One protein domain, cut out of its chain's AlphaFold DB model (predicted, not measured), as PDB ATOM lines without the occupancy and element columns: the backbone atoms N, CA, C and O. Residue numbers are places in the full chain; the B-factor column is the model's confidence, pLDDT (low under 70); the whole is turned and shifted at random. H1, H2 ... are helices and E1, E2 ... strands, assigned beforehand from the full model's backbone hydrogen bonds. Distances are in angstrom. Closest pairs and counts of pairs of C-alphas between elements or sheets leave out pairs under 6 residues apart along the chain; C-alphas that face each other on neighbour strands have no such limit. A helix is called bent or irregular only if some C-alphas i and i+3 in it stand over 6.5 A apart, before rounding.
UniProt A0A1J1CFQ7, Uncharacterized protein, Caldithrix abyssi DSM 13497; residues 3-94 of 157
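What this domain is: This is residues 3 to 94 of the 157 residues of an uncharacterized protein of Caldithrix abyssi DSM 13497 (UniProt A0A1J1CFQ7). A strongly twisted sheet of three antiparallel strands splays into two hairpins, E1 with E2 and E2 with E3, whose tips at residues 10 to 15 and 27 to 32 stick out in different directions. Two helices, H1 and H2, pack on one face of it near the bends in E2 and E3, making two layers. The 92 printed residues run E1, E2, E3, H1, H2; the sheet's order E1, E2, E3 is a meander, each strand the antiparallel neighbour of the one before, and the class is mixed. The whole is only just loose, close to compact, with a radius of gyration of the C-alphas of 15.1 A and spans of 47 by 37 by 29 A.

Where its parts are: Find C-alpha 3 at (130.206, 53.540, 13.827), where E1, residues 3 to 9, begins its 19.8 A. E2, residues 16 to 28, covers 33.3 A, and E3, residues 31 to 41, 28.6 A. H1 holds residues 47 to 62, 23.6 A, and is only just irregular: C-alphas 48 and 51 are 6.7 A apart. H2, residues 72 to 94, runs 33.3 A to C-alpha 94 at (151.252, 63.190, -0.177).

How they stand to each other: Look first at inner strand E2, which bends by 58 degrees at residue 22; E3 bends by 58 degrees at residue 38. N 6 and O 19 are 2.8 A apart between E1 and E2, and N 24 and O 35 are 2.9 A apart between E2 and E3. H1 is on the sheet at a height of 9.6 A, with C-alphas of Ile 3 and Trp 50 its closest to E1, 6.1 A. H2 is on the sheet too, its closest C-alphas to E3 being Leu 85 and Leu 38, 6.7 A. H1 and H2 touch, closest at the C-alphas of Ile 57 and Ala 78, 4.8 A, at a steep tilt of 48 degrees, the same way. Every O i to N i+4 pair is within hydrogen-bond range in H2, and 10 of 12 in H1.

The domain as a whole: The C-alphas of Gly 12 and Leu 67, the two farthest apart, are 48.5 A apart. The printed part has no cut, and no link is long. Mean pLDDT of the printed part is 91.0; residue 94 is under 70.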
ATOM      1  N   ILE A   3     130.364  52.230  13.177       96.75
ATOM      2  CA  ILE A   3     130.206  53.540  13.827       96.75
ATOM      3  C   ILE A   3     130.123  53.364  15.340       96.75
ATOM      4  O   ILE A   3     129.383  52.521  15.844       96.75
ATOM      5  N   LYS A   4     130.878  54.188  16.065       94.75
ATOM      6  CA  LYS A   4     130.886  54.238  17.527       94.75
ATOM      7  C   LYS A   4     130.425  55.604  18.015       94.75
ATOM      8  O   LYS A   4     130.913  56.627  17.535       94.75
ATOM      9  N   GLU A   5     129.549  55.608  19.012       95.44
ATOM     10  CA  GLU A   5     129.220  56.803  19.784       95.44
ATOM     11  C   GLU A   5     130.318  57.093  20.811       95.44
ATOM     12  O   GLU A   5     130.849  56.193  21.468       95.44
ATOM     13  N   VAL A   6     130.665  58.366  20.947       93.25
ATOM     14  CA  VAL A   6     131.629  58.851  21.923       93.25
ATOM     15  C   VAL A   6     131.036  60.049  22.646       93.25
ATOM     16  O   VAL A   6     130.649  61.051  22.042       93.25
ATOM     17  N   THR A   7     131.010  59.945  23.968       91.94
ATOM     18  CA  THR A   7     130.551  60.995  24.871       91.94
ATOM     19  C   THR A   7     131.749  61.728  25.458       91.94
ATOM     20  O   THR A   7     132.643  61.104  26.033       91.94
ATOM     21  N   LYS A   8     131.769  63.056  25.358       88.56
ATOM     22  CA  LYS A   8     132.798  63.906  25.961       88.56
ATOM     23  C   LYS A   8     132.162  64.883  26.941       88.56
ATOM     24  O   LYS A   8     131.304  65.678  26.562       88.56
ATOM     25  N   LYS A   9     132.631  64.846  28.189       87.44
ATOM     26  CA  LYS A   9     132.308  65.822  29.234       87.44
ATOM     27  C   LYS A   9     133.567  66.625  29.558       87.44
ATOM     28  O   LYS A   9     134.600  66.043  29.879       87.44
ATOM     29  N   ASN A  10     133.496  67.949  29.439       82.62
ATOM     30  CA  ASN A  10     134.609  68.826  29.801       82.62
ATOM     31  C   ASN A  10     134.534  69.164  31.294       82.62
ATOM     32  O   ASN A  10     133.461  69.451  31.820       82.62
ATOM     33  N   LYS A  11     135.682  69.155  31.976       77.06
ATOM     34  CA  LYS A  11     135.765  69.528  33.393       77.06
ATOM     35  C   LYS A  11     135.344  71.000  33.546       77.06
ATOM     36  O   LYS A  11     135.887  71.853  32.853       77.06
ATOM     37  N   GLY A  12     134.360  71.278  34.403       79.50
ATOM     38  CA  GLY A  12     133.805  72.626  34.613       79.50
ATOM     39  C   GLY A  12     132.621  73.009  33.712       79.50
ATOM     40  O   GLY A  12     132.075  74.092  33.877       79.50
ATOM     41  N   TYR A  13     132.193  72.131  32.798       78.44
ATOM     42  CA  TYR A  13     130.977  72.311  32.001       78.44
ATOM     43  C   TYR A  13     129.979  71.195  32.308       78.44
ATOM     44  O   TYR A  13     130.338  70.017  32.315       78.44
ATOM     45  N   ASP A  14     128.710  71.554  32.495       81.88
ATOM     46  CA  ASP A  14     127.652  70.568  32.753       81.88
ATOM     47  C   ASP A  14     127.095  69.928  31.466       81.88
ATOM     48  O   ASP A  14     126.381  68.929  31.486       81.88
ATOM     49  N   LYS A  15     127.475  70.465  30.299       83.69
ATOM     50  CA  LYS A  15     127.053  69.941  28.996       83.69
ATOM     51  C   LYS A  15     127.897  68.732  28.584       83.69
ATOM     52  O   LYS A  15     129.117  68.826  28.441       83.69
ATOM     53  N   THR A  16     127.218  67.621  28.314       85.94
ATOM     54  CA  THR A  16     127.792  66.429  27.674       85.94
ATOM     55  C   THR A  16     127.630  66.523  26.160       85.94
ATOM     56  O   THR A  16     126.531  66.744  25.655       85.94
ATOM     57  N   PHE A  17     128.723  66.326  25.426       87.38
ATOM     58  CA  PHE A  17     128.720  66.306  23.965       87.38
ATOM     59  C   PHE A  17     128.755  64.870  23.460       87.38
ATOM     60  O   PHE A  17     129.629  64.096  23.850       87.38
ATOM     61  N   VAL A  18     127.831  64.538  22.562       90.69
ATOM     62  CA  VAL A  18     127.765  63.236  21.893       90.69
ATOM     63  C   VAL A  18     128.165  63.412  20.436       90.69
ATOM     64  O   VAL A  18     127.613  64.257  19.730       90.69
ATOM     65  N   TYR A  19     129.130  62.619  19.986       94.50
ATOM     66  CA  TYR A  19     129.540  62.553  18.590       94.50
ATOM     67  C   TYR A  19     129.819  61.112  18.177       94.50
ATOM     68  O   TYR A  19     130.001  60.226  19.004       94.50
ATOM     69  N   HIS A  20     129.870  60.886  16.874       96.25
ATOM     70  CA  HIS A  20     129.998  59.579  16.262       96.25
ATOM     71  C   HIS A  20     131.288  59.527  15.464       96.25
ATOM     72  O   HIS A  20     131.711  60.506  14.845       96.25
ATOM     73  N   GLN A  21     131.935  58.374  15.489       96.25
ATOM     74  CA  GLN A  21     133.180  58.141  14.778       96.25
ATOM     75  C   GLN A  21     133.045  56.898  13.913       96.25
ATOM     76  O   GLN A  21     132.523  55.884  14.374       96.25
ATOM     77  N   LEU A  22     133.556  56.973  12.686       97.12
ATOM     78  CA  LEU A  22     133.772  55.802  11.849       97.12
ATOM     79  C   LEU A  22     135.090  55.151  12.262       97.12
ATOM     80  O   LEU A  22     136.138  55.807  12.302       97.12
ATOM     81  N   VAL A  23     135.028  53.865  12.578       96.38
ATOM     82  CA  VAL A  23     136.138  53.094  13.130       96.38
ATOM     83  C   VAL A  23     136.324  51.818  12.315       96.38
ATOM     84  O   VAL A  23     135.369  51.197  11.841       96.38
ATOM     85  N   GLU A  24     137.576  51.414  12.162       94.38
ATOM     86  CA  GLU A  24     137.970  50.157  11.539       94.38
ATOM     87  C   GLU A  24     138.646  49.263  12.571       94.38
ATOM     88  O   GLU A  24     139.437  49.732  13.394       94.38
ATOM     89  N   SER A  25     138.324  47.973  12.523       93.50
ATOM     90  CA  SER A  25     139.012  46.952  13.302       93.50
ATOM     91  C   SER A  25     140.064  46.296  12.422       93.50
ATOM     92  O   SER A  25     139.737  45.817  11.341       93.50
ATOM     93  N   TYR A  26     141.301  46.232  12.897       92.62
ATOM     94  CA  TYR A  26     142.419  45.608  12.198       92.62
ATOM     95  C   TYR A  26     143.127  44.614  13.122       92.62
ATOM     96  O   TYR A  26     143.104  44.756  14.348       92.62
ATOM     97  N   ARG A  27     143.720  43.562  12.552       92.44
ATOM     98  CA  ARG A  27     144.446  42.544  13.322       92.44
ATOM     99  C   ARG A  27     145.883  42.992  13.569       92.44
ATOM    100  O   ARG A  27     146.544  43.485  12.664       92.44
ATOM    101  N   THR A  28     146.350  42.800  14.797       93.94
ATOM    102  CA  THR A  28     147.762  42.929  15.175       93.94
ATOM    103  C   THR A  28     148.229  41.633  15.825       93.94
ATOM    104  O   THR A  28     147.395  40.841  16.264       93.94
ATOM    105  N   GLU A  29     149.542  41.432  15.944       93.88
ATOM    106  CA  GLU A  29     150.130  40.271  16.639       93.88
ATOM    107  C   GLU A  29     149.581  40.103  18.065       93.88
ATOM    108  O   GLU A  29     149.385  38.993  18.546       93.88
ATOM    109  N   LYS A  30     149.258  41.221  18.729       93.50
ATOM    110  CA  LYS A  30     148.712  41.263  20.095       93.50
ATOM    111  C   LYS A  30     147.177  41.199  20.144       93.50
ATOM    112  O   LYS A  30     146.592  41.506  21.180       93.50
ATOM    113  N   GLY A  31     146.521  40.870  19.032       93.31
ATOM    114  CA  GLY A  31     145.064  40.785  18.910       93.31
ATOM    115  C   GLY A  31     144.420  41.919  18.094       93.31
ATOM    116  O   GLY A  31     145.114  42.769  17.523       93.31
ATOM    117  N   PRO A  32     143.080  41.932  17.983       94.25
ATOM    118  CA  PRO A  32     142.356  42.943  17.220       94.25
ATOM    119  C   PRO A  32     142.444  44.320  17.891       94.25
ATOM    120  O   PRO A  32     142.214  44.465  19.091       94.25
ATOM    121  N   ARG A  33     142.754  45.352  17.104       94.56
ATOM    122  CA  ARG A  33     142.772  46.757  17.528       94.56
ATOM    123  C   ARG A  33     141.822  47.589  16.680       94.56
ATOM    124  O   ARG A  33     141.418  47.186  15.596       94.56
ATOM    125  N   GLN A  34     141.463  48.765  17.189       94.06
ATOM    126  CA  GLN A  34     140.554  49.692  16.522       94.06
ATOM    127  C   GLN A  34     141.274  50.991  16.171       94.06
ATOM    128  O   GLN A  34     141.969  51.565  17.008       94.06
ATOM    129  N   ARG A  35     141.073  51.478  14.944       93.69
ATOM    130  CA  ARG A  35     141.584  52.765  14.465       93.69
ATOM    131  C   ARG A  35     140.429  53.656  14.032       93.69
ATOM    132  O   ARG A  35     139.568  53.247  13.256       93.69
ATOM    133  N   LYS A  36     140.433  54.902  14.507       94.75
ATOM    134  CA  LYS A  36     139.490  55.937  14.067       94.75
ATOM    135  C   LYS A  36     139.843  56.377  12.645       94.75
ATOM    136  O   LYS A  36     140.943  56.878  12.430       94.75
ATOM    137  N   LEU A  37     138.893  56.254  11.723       93.62
ATOM    138  CA  LEU A  37     139.037  56.690  10.334       93.62
ATOM    139  C   LEU A  37     138.545  58.125  10.134       93.62
ATOM    140  O   LEU A  37     139.248  58.950   9.557       93.62
ATOM    141  N   LEU A  38     137.350  58.438  10.638       94.88
ATOM    142  CA  LEU A  38     136.708  59.733  10.422       94.88
ATOM    143  C   LEU A  38     135.847  60.131  11.626       94.88
ATOM    144  O   LEU A  38     135.234  59.282  12.273       94.88
ATOM    145  N   ASN A  39     135.794  61.429  11.936       94.06
ATOM    146  CA  ASN A  39     134.800  61.969  12.863       94.06
ATOM    147  C   ASN A  39     133.553  62.366  12.063       94.06
ATOM    148  O   ASN A  39     133.653  63.185  11.154       94.06
ATOM    149  N   LEU A  40     132.409  61.775  12.398       93.94
ATOM    150  CA  LEU A  40     131.139  61.979  11.700       93.94
ATOM    151  C   LEU A  40     130.312  63.117  12.313       93.94
ATOM    152  O   LEU A  40     129.335  63.558  11.712       93.94
ATOM    153  N   GLY A  41     130.700  63.609  13.494       92.62
ATOM    154  CA  GLY A  41     129.908  64.565  14.263       92.62
ATOM    155  C   GLY A  41     128.683  63.909  14.902       92.62
ATOM    156  O   GLY A  41     128.689  62.720  15.222       92.62
ATOM    157  N   LYS A  42     127.621  64.678  15.145       93.19
ATOM    158  CA  LYS A  42     126.365  64.127  15.666       93.19
ATOM    159  C   LYS A  42     125.534  63.583  14.502       93.19
ATOM    160  O   LYS A  42     125.101  64.358  13.657       93.19
ATOM    161  N   LEU A  43     125.317  62.271  14.474       93.44
ATOM    162  CA  LEU A  43     124.400  61.638  13.538       93.44
ATOM    163  C   LEU A  43     122.965  61.844  14.023       93.44
ATOM    164  O   LEU A  43     122.693  61.775  15.222       93.44
ATOM    165  N   THR A  44     122.071  62.116  13.082       90.44
ATOM    166  CA  THR A  44     120.624  62.228  13.313       90.44
ATOM    167  C   THR A  44     119.887  60.922  13.017       90.44
ATOM    168  O   THR A  44     118.727  60.796  13.394       90.44
ATOM    169  N   ILE A  45     120.550  59.957  12.369       93.00
ATOM    170  CA  ILE A  45     119.966  58.659  12.025       93.00
ATOM    171  C   ILE A  45     119.869  57.718  13.242       93.00
ATOM    172  O   ILE A  45     120.762  57.736  14.103       93.00
ATOM    173  N   PRO A  46     118.836  56.857  13.288       93.88
ATOM    174  CA  PRO A  46     118.702  55.794  14.277       93.88
ATOM    175  C   PRO A  46     119.914  54.849  14.341       93.88
ATOM    176  O   PRO A  46     120.628  54.637  13.357       93.88
ATOM    177  N   LYS A  47     120.167  54.274  15.524       93.25
ATOM    178  CA  LYS A  47     121.364  53.456  15.807       93.25
ATOM    179  C   LYS A  47     121.407  52.139  15.027       93.25
ATOM    180  O   LYS A  47     122.484  51.670  14.668       93.25
ATOM    181  N   ASP A  48     120.251  51.560  14.754       93.88
ATOM    182  CA  ASP A  48     120.045  50.398  13.886       93.88
ATOM    183  C   ASP A  48     120.555  50.644  12.457       93.88
ATOM    184  O   ASP A  48     121.162  49.758  11.858       93.88
ATOM    185  N   GLN A  49     120.444  51.877  11.956       94.62
ATOM    186  CA  GLN A  49     120.911  52.246  10.617       94.62
ATOM    187  C   GLN A  49     122.419  52.523  10.539       94.62
ATOM    188  O   GLN A  49     122.986  52.628   9.448       94.62
ATOM    189  N   TRP A  50     123.121  52.617  11.672       95.62
ATOM    190  CA  TRP A  50     124.554  52.929  11.679       95.62
ATOM    191  C   TRP A  50     125.393  51.859  10.988       95.62
ATOM    192  O   TRP A  50     126.417  52.173  10.376       95.62
ATOM    193  N   LYS A  51     124.980  50.591  11.087       94.75
ATOM    194  CA  LYS A  51     125.688  49.501  10.415       94.75
ATOM    195  C   LYS A  51     125.504  49.582   8.902       94.75
ATOM    196  O   LYS A  51     126.490  49.433   8.184       94.75
ATOM    197  N   THR A  52     124.295  49.898   8.444       94.88
ATOM    198  CA  THR A  52     123.985  50.139   7.029       94.88
ATOM    199  C   THR A  52     124.823  51.287   6.476       94.88
ATOM    200  O   THR A  52     125.519  51.100   5.483       94.88
ATOM    201  N   LEU A  53     124.877  52.427   7.178       95.88
ATOM    202  CA  LEU A  53     125.726  53.559   6.790       95.88
ATOM    203  C   LEU A  53     127.212  53.169   6.724       95.88
ATOM    204  O   LEU A  53     127.895  53.489   5.755       95.88
ATOM    205  N   ALA A  54     127.728  52.463   7.735       96.25
ATOM    206  CA  ALA A  54     129.130  52.047   7.764       96.25
ATOM    207  C   ALA A  54     129.492  51.103   6.608       96.25
ATOM    208  O   ALA A  54     130.551  51.266   6.005       96.25
ATOM    209  N   ASN A  55     128.625  50.129   6.317       94.88
ATOM    210  CA  ASN A  55     128.806  49.198   5.206       94.88
ATOM    211  C   ASN A  55     128.747  49.943   3.872       94.88
ATOM    212  O   ASN A  55     129.602  49.732   3.019       94.88
ATOM    213  N   ARG A  56     127.800  50.875   3.719       95.25
ATOM    214  CA  ARG A  56     127.663  51.632   2.478       95.25
ATOM    215  C   ARG A  56     128.870  52.530   2.205       95.25
ATOM    216  O   ARG A  56     129.351  52.591   1.080       95.25
ATOM    217  N   ILE A  57     129.428  53.166   3.240       95.31
ATOM    218  CA  ILE A  57     130.695  53.910   3.132       95.31
ATOM    219  C   ILE A  57     131.830  52.987   2.659       95.31
ATOM    220  O   ILE A  57     132.625  53.375   1.805       95.31
ATOM    221  N   GLU A  58     131.913  51.774   3.204       94.12
ATOM    222  CA  GLU A  58     132.934  50.783   2.848       94.12
ATOM    223  C   GLU A  58     132.801  50.313   1.393       94.12
ATOM    224  O   GLU A  58     133.804  50.313   0.682       94.12
ATOM    225  N   GLU A  59     131.579  50.026   0.927       93.88
ATOM    226  CA  GLU A  59     131.272  49.714  -0.478       93.88
ATOM    227  C   GLU A  59     131.706  50.838  -1.424       93.88
ATOM    228  O   GLU A  59     132.375  50.595  -2.430       93.88
ATOM    229  N   ILE A  60     131.376  52.091  -1.089       93.19
ATOM    230  CA  ILE A  60     131.766  53.240  -1.910       93.19
ATOM    231  C   ILE A  60     133.284  53.352  -1.953       93.19
ATOM    232  O   ILE A  60     133.836  53.548  -3.027       93.19
ATOM    233  N   ILE A  61     133.991  53.206  -0.829       91.75
ATOM    234  CA  ILE A  61     135.455  53.320  -0.810       91.75
ATOM    235  C   ILE A  61     136.094  52.200  -1.635       91.75
ATOM    236  O   ILE A  61     136.969  52.502  -2.448       91.75
ATOM    237  N   SER A  62     135.625  50.958  -1.494       89.19
ATOM    238  CA  SER A  62     136.127  49.797  -2.239       89.19
ATOM    239  C   SER A  62     135.719  49.787  -3.717       89.19
ATOM    240  O   SER A  62     136.299  49.045  -4.504       89.19
ATOM    241  N   GLY A  63     134.759  50.627  -4.120       86.94
ATOM    242  CA  GLY A  63     134.221  50.637  -5.482       86.94
ATOM    243  C   GLY A  63     133.280  49.467  -5.762       86.94
ATOM    244  O   GLY A  63     133.076  49.104  -6.922       86.94
ATOM    245  N   GLN A  64     132.726  48.868  -4.709       88.44
ATOM    246  CA  GLN A  64     131.731  47.815  -4.797       88.44
ATOM    247  C   GLN A  64     130.342  48.423  -5.043       88.44
ATOM    248  O   GLN A  64     129.940  49.398  -4.404       88.44
ATOM    249  N   ALA A  65     129.600  47.841  -5.985       85.50
ATOM    250  CA  ALA A  65     128.198  48.186  -6.187       85.50
ATOM    251  C   ALA A  65     127.364  47.675  -5.006       85.50
ATOM    252  O   ALA A  65     127.615  46.576  -4.505       85.50
ATOM    253  N   SER A  66     126.372  48.459  -4.577       85.88
ATOM    254  CA  SER A  66     125.454  47.983  -3.547       85.88
ATOM    255  C   SER A  66     124.549  46.904  -4.128       85.88
ATOM    256  O   SER A  66     124.032  47.054  -5.234       85.88
ATOM    257  N   LEU A  67     124.377  45.813  -3.386       84.81
ATOM    258  CA  LEU A  67     123.456  44.731  -3.747       84.81
ATOM    259  C   LEU A  67     122.047  44.960  -3.189       84.81
ATOM    260  O   LEU A  67     121.115  44.260  -3.573       84.81
ATOM    261  N   ILE A  68     121.911  45.898  -2.252       86.50
ATOM    262  CA  ILE A  68     120.686  46.174  -1.511       86.50
ATOM    263  C   ILE A  68     120.347  47.641  -1.740       86.50
ATOM    264  O   ILE A  68     121.235  48.492  -1.737       86.50
ATOM    265  N   GLU A  69     119.069  47.936  -1.943       85.81
ATOM    266  CA  GLU A  69     118.609  49.315  -2.018       85.81
ATOM    267  C   GLU A  69     118.775  49.991  -0.653       85.81
ATOM    268  O   GLU A  69     118.402  49.448   0.391       85.81
ATOM    269  N   VAL A  70     119.398  51.166  -0.661       88.19
ATOM    270  CA  VAL A  70     119.701  51.931   0.544       88.19
ATOM    271  C   VAL A  70     118.834  53.179   0.549       88.19
ATOM    272  O   VAL A  70     118.671  53.828  -0.480       88.19
ATOM    273  N   ASP A  71     118.301  53.517   1.722       93.06
ATOM    274  CA  ASP A  71     117.556  54.755   1.941       93.06
ATOM    275  C   ASP A  71     118.359  55.978   1.467       93.06
ATOM    276  O   ASP A  71     119.566  56.085   1.718       93.06
ATOM    277  N   GLU A  72     117.684  56.916   0.804       92.81
ATOM    278  CA  GLU A  72     118.306  58.095   0.205       92.81
ATOM    279  C   GLU A  72     119.105  58.926   1.225       92.81
ATOM    280  O   GLU A  72     120.208  59.396   0.927       92.81
ATOM    281  N   GLN A  73     118.612  59.057   2.460       94.12
ATOM    282  CA  GLN A  73     119.310  59.791   3.512       94.12
ATOM    283  C   GLN A  73     120.636  59.110   3.882       94.12
ATOM    284  O   GLN A  73     121.645  59.781   4.131       94.12
ATOM    285  N   ILE A  74     120.656  57.776   3.920       94.56
ATOM    286  CA  ILE A  74     121.869  57.001   4.199       94.56
ATOM    287  C   ILE A  74     122.837  57.109   3.021       94.56
ATOM    288  O   ILE A  74     124.031  57.301   3.255       94.56
ATOM    289  N   GLU A  75     122.348  57.043   1.781       94.94
ATOM    290  CA  GLU A  75     123.185  57.167   0.584       94.94
ATOM    291  C   GLU A  75     123.895  58.526   0.537       94.94
ATOM    292  O   GLU A  75     125.117  58.583   0.394       94.94
ATOM    293  N   GLN A  76     123.167  59.624   0.758       94.69
ATOM    294  CA  GLN A  76     123.749  60.971   0.776       94.69
ATOM    295  C   GLN A  76     124.837  61.114   1.854       94.69
ATOM    296  O   GLN A  76     125.914  61.672   1.603       94.69
ATOM    297  N   LEU A  77     124.591  60.585   3.057       95.88
ATOM    298  CA  LEU A  77     125.589  60.567   4.129       95.88
ATOM    299  C   LEU A  77     126.797  59.703   3.752       95.88
ATOM    300  O   LEU A  77     127.937  60.120   3.972       95.88
ATOM    301  N   ALA A  78     126.565  58.525   3.173       95.50
ATOM    302  CA  ALA A  78     127.618  57.596   2.795       95.50
ATOM    303  C   ALA A  78     128.544  58.201   1.736       95.50
ATOM    304  O   ALA A  78     129.760  58.196   1.932       95.50
ATOM    305  N   GLN A  79     127.981  58.801   0.684       94.69
ATOM    306  CA  GLN A  79     128.727  59.508  -0.360       94.69
ATOM    307  C   GLN A  79     129.586  60.622   0.242       94.69
ATOM    308  O   GLN A  79     130.806  60.642   0.067       94.69
ATOM    309  N   ARG A  80     128.982  61.495   1.060       95.19
ATOM    310  CA  ARG A  80     129.693  62.600   1.715       95.19
ATOM    311  C   ARG A  80     130.875  62.112   2.555       95.19
ATOM    312  O   ARG A  80     131.975  62.663   2.467       95.19
ATOM    313  N   TYR A  81     130.658  61.115   3.410       95.88
ATOM    314  CA  TYR A  81     131.705  60.621   4.303       95.88
ATOM    315  C   TYR A  81     132.777  59.819   3.559       95.88
ATOM    316  O   TYR A  81     133.954  59.934   3.906       95.88
ATOM    317  N   ALA A  82     132.406  59.068   2.518       95.06
ATOM    318  CA  ALA A  82     133.356  58.373   1.659       95.06
ATOM    319  C   ALA A  82     134.283  59.363   0.938       95.06
ATOM    320  O   ALA A  82     135.503  59.204   1.011       95.06
ATOM    321  N   SER A  83     133.745  60.436   0.341       93.25
ATOM    322  CA  SER A  83     134.554  61.485  -0.300       93.25
ATOM    323  C   SER A  83     135.545  62.126   0.676       93.25
ATOM    324  O   SER A  83     136.724  62.277   0.352       93.25
ATOM    325  N   LEU A  84     135.110  62.448   1.902       94.06
ATOM    326  CA  LEU A  84     135.995  62.998   2.938       94.06
ATOM    327  C   LEU A  84     137.118  62.027   3.323       94.06
ATOM    328  O   LEU A  84     138.259  62.443   3.534       94.06
ATOM    329  N   LEU A  85     136.809  60.735   3.423       92.88
ATOM    330  CA  LEU A  85     137.786  59.713   3.784       92.88
ATOM    331  C   LEU A  85     138.830  59.518   2.677       92.88
ATOM    332  O   LEU A  85     140.023  59.472   2.979       92.88
ATOM    333  N   ILE A  86     138.403  59.485   1.413       90.88
ATOM    334  CA  ILE A  86     139.292  59.413   0.242       90.88
ATOM    335  C   ILE A  86     140.218  60.635   0.206       90.88
ATOM    336  O   ILE A  86     141.436  60.484   0.133       90.88
ATOM    337  N   GLN A  87     139.672  61.845   0.354       89.00
ATOM    338  CA  GLN A  87     140.471  63.075   0.376       89.00
ATOM    339  C   GLN A  87     141.493  63.100   1.520       89.00
ATOM    340  O   GLN A  87     142.615  63.575   1.333       89.00
ATOM    341  N   ASN A  88     141.133  62.597   2.703       87.56
ATOM    342  CA  ASN A  88     142.052  62.528   3.838       87.56
ATOM    343  C   ASN A  88     143.192  61.530   3.598       87.56
ATOM    344  O   ASN A  88     144.336  61.865   3.898       87.56
ATOM    345  N   LYS A  89     142.903  60.359   3.013       85.75
ATOM    346  CA  LYS A  89     143.941  59.392   2.619       85.75
ATOM    347  C   LYS A  89     144.910  59.992   1.599       85.75
ATOM    348  O   LYS A  89     146.112  59.998   1.840       85.75
ATOM    349  N   LEU A  90     144.391  60.618   0.540       81.00
ATOM    350  CA  LEU A  90     145.216  61.270  -0.487       81.00
ATOM    351  C   LEU A  90     146.112  62.381   0.086       81.00
ATOM    352  O   LEU A  90     147.221  62.606  -0.398       81.00
ATOM    353  N   LYS A  91     145.647  63.105   1.113       82.06
ATOM    354  CA  LYS A  91     146.466  64.108   1.813       82.06
ATOM    355  C   LYS A  91     147.575  63.466   2.648       82.06
ATOM    356  O   LYS A  91     148.676  64.001   2.650       82.06
ATOM    357  N   GLN A  92     147.301  62.356   3.335       76.62
ATOM    358  CA  GLN A  92     148.300  61.633   4.132       76.62
ATOM    359  C   GLN A  92     149.403  61.041   3.245       76.62
ATOM    360  O   GLN A  92     150.579  61.293   3.493       76.62
ATOM    361  N   GLU A  93     149.035  60.388   2.143       70.31
ATOM    362  CA  GLU A  93     149.987  59.800   1.187       70.31
ATOM    363  C   GLU A  93     150.909  60.849   0.539       70.31
ATOM    364  O   GLU A  93     152.081  60.586   0.275       70.31
ATOM    365  N   LYS A  94     150.418  62.078   0.316       66.69
ATOM    366  CA  LYS A  94     151.252  63.190  -0.177       66.69
ATOM    367  C   LYS A  94     152.311  63.646   0.832       66.69
ATOM    368  O   LYS A  94     153.341  64.162   0.411       66.69
TER     369      LYS A  94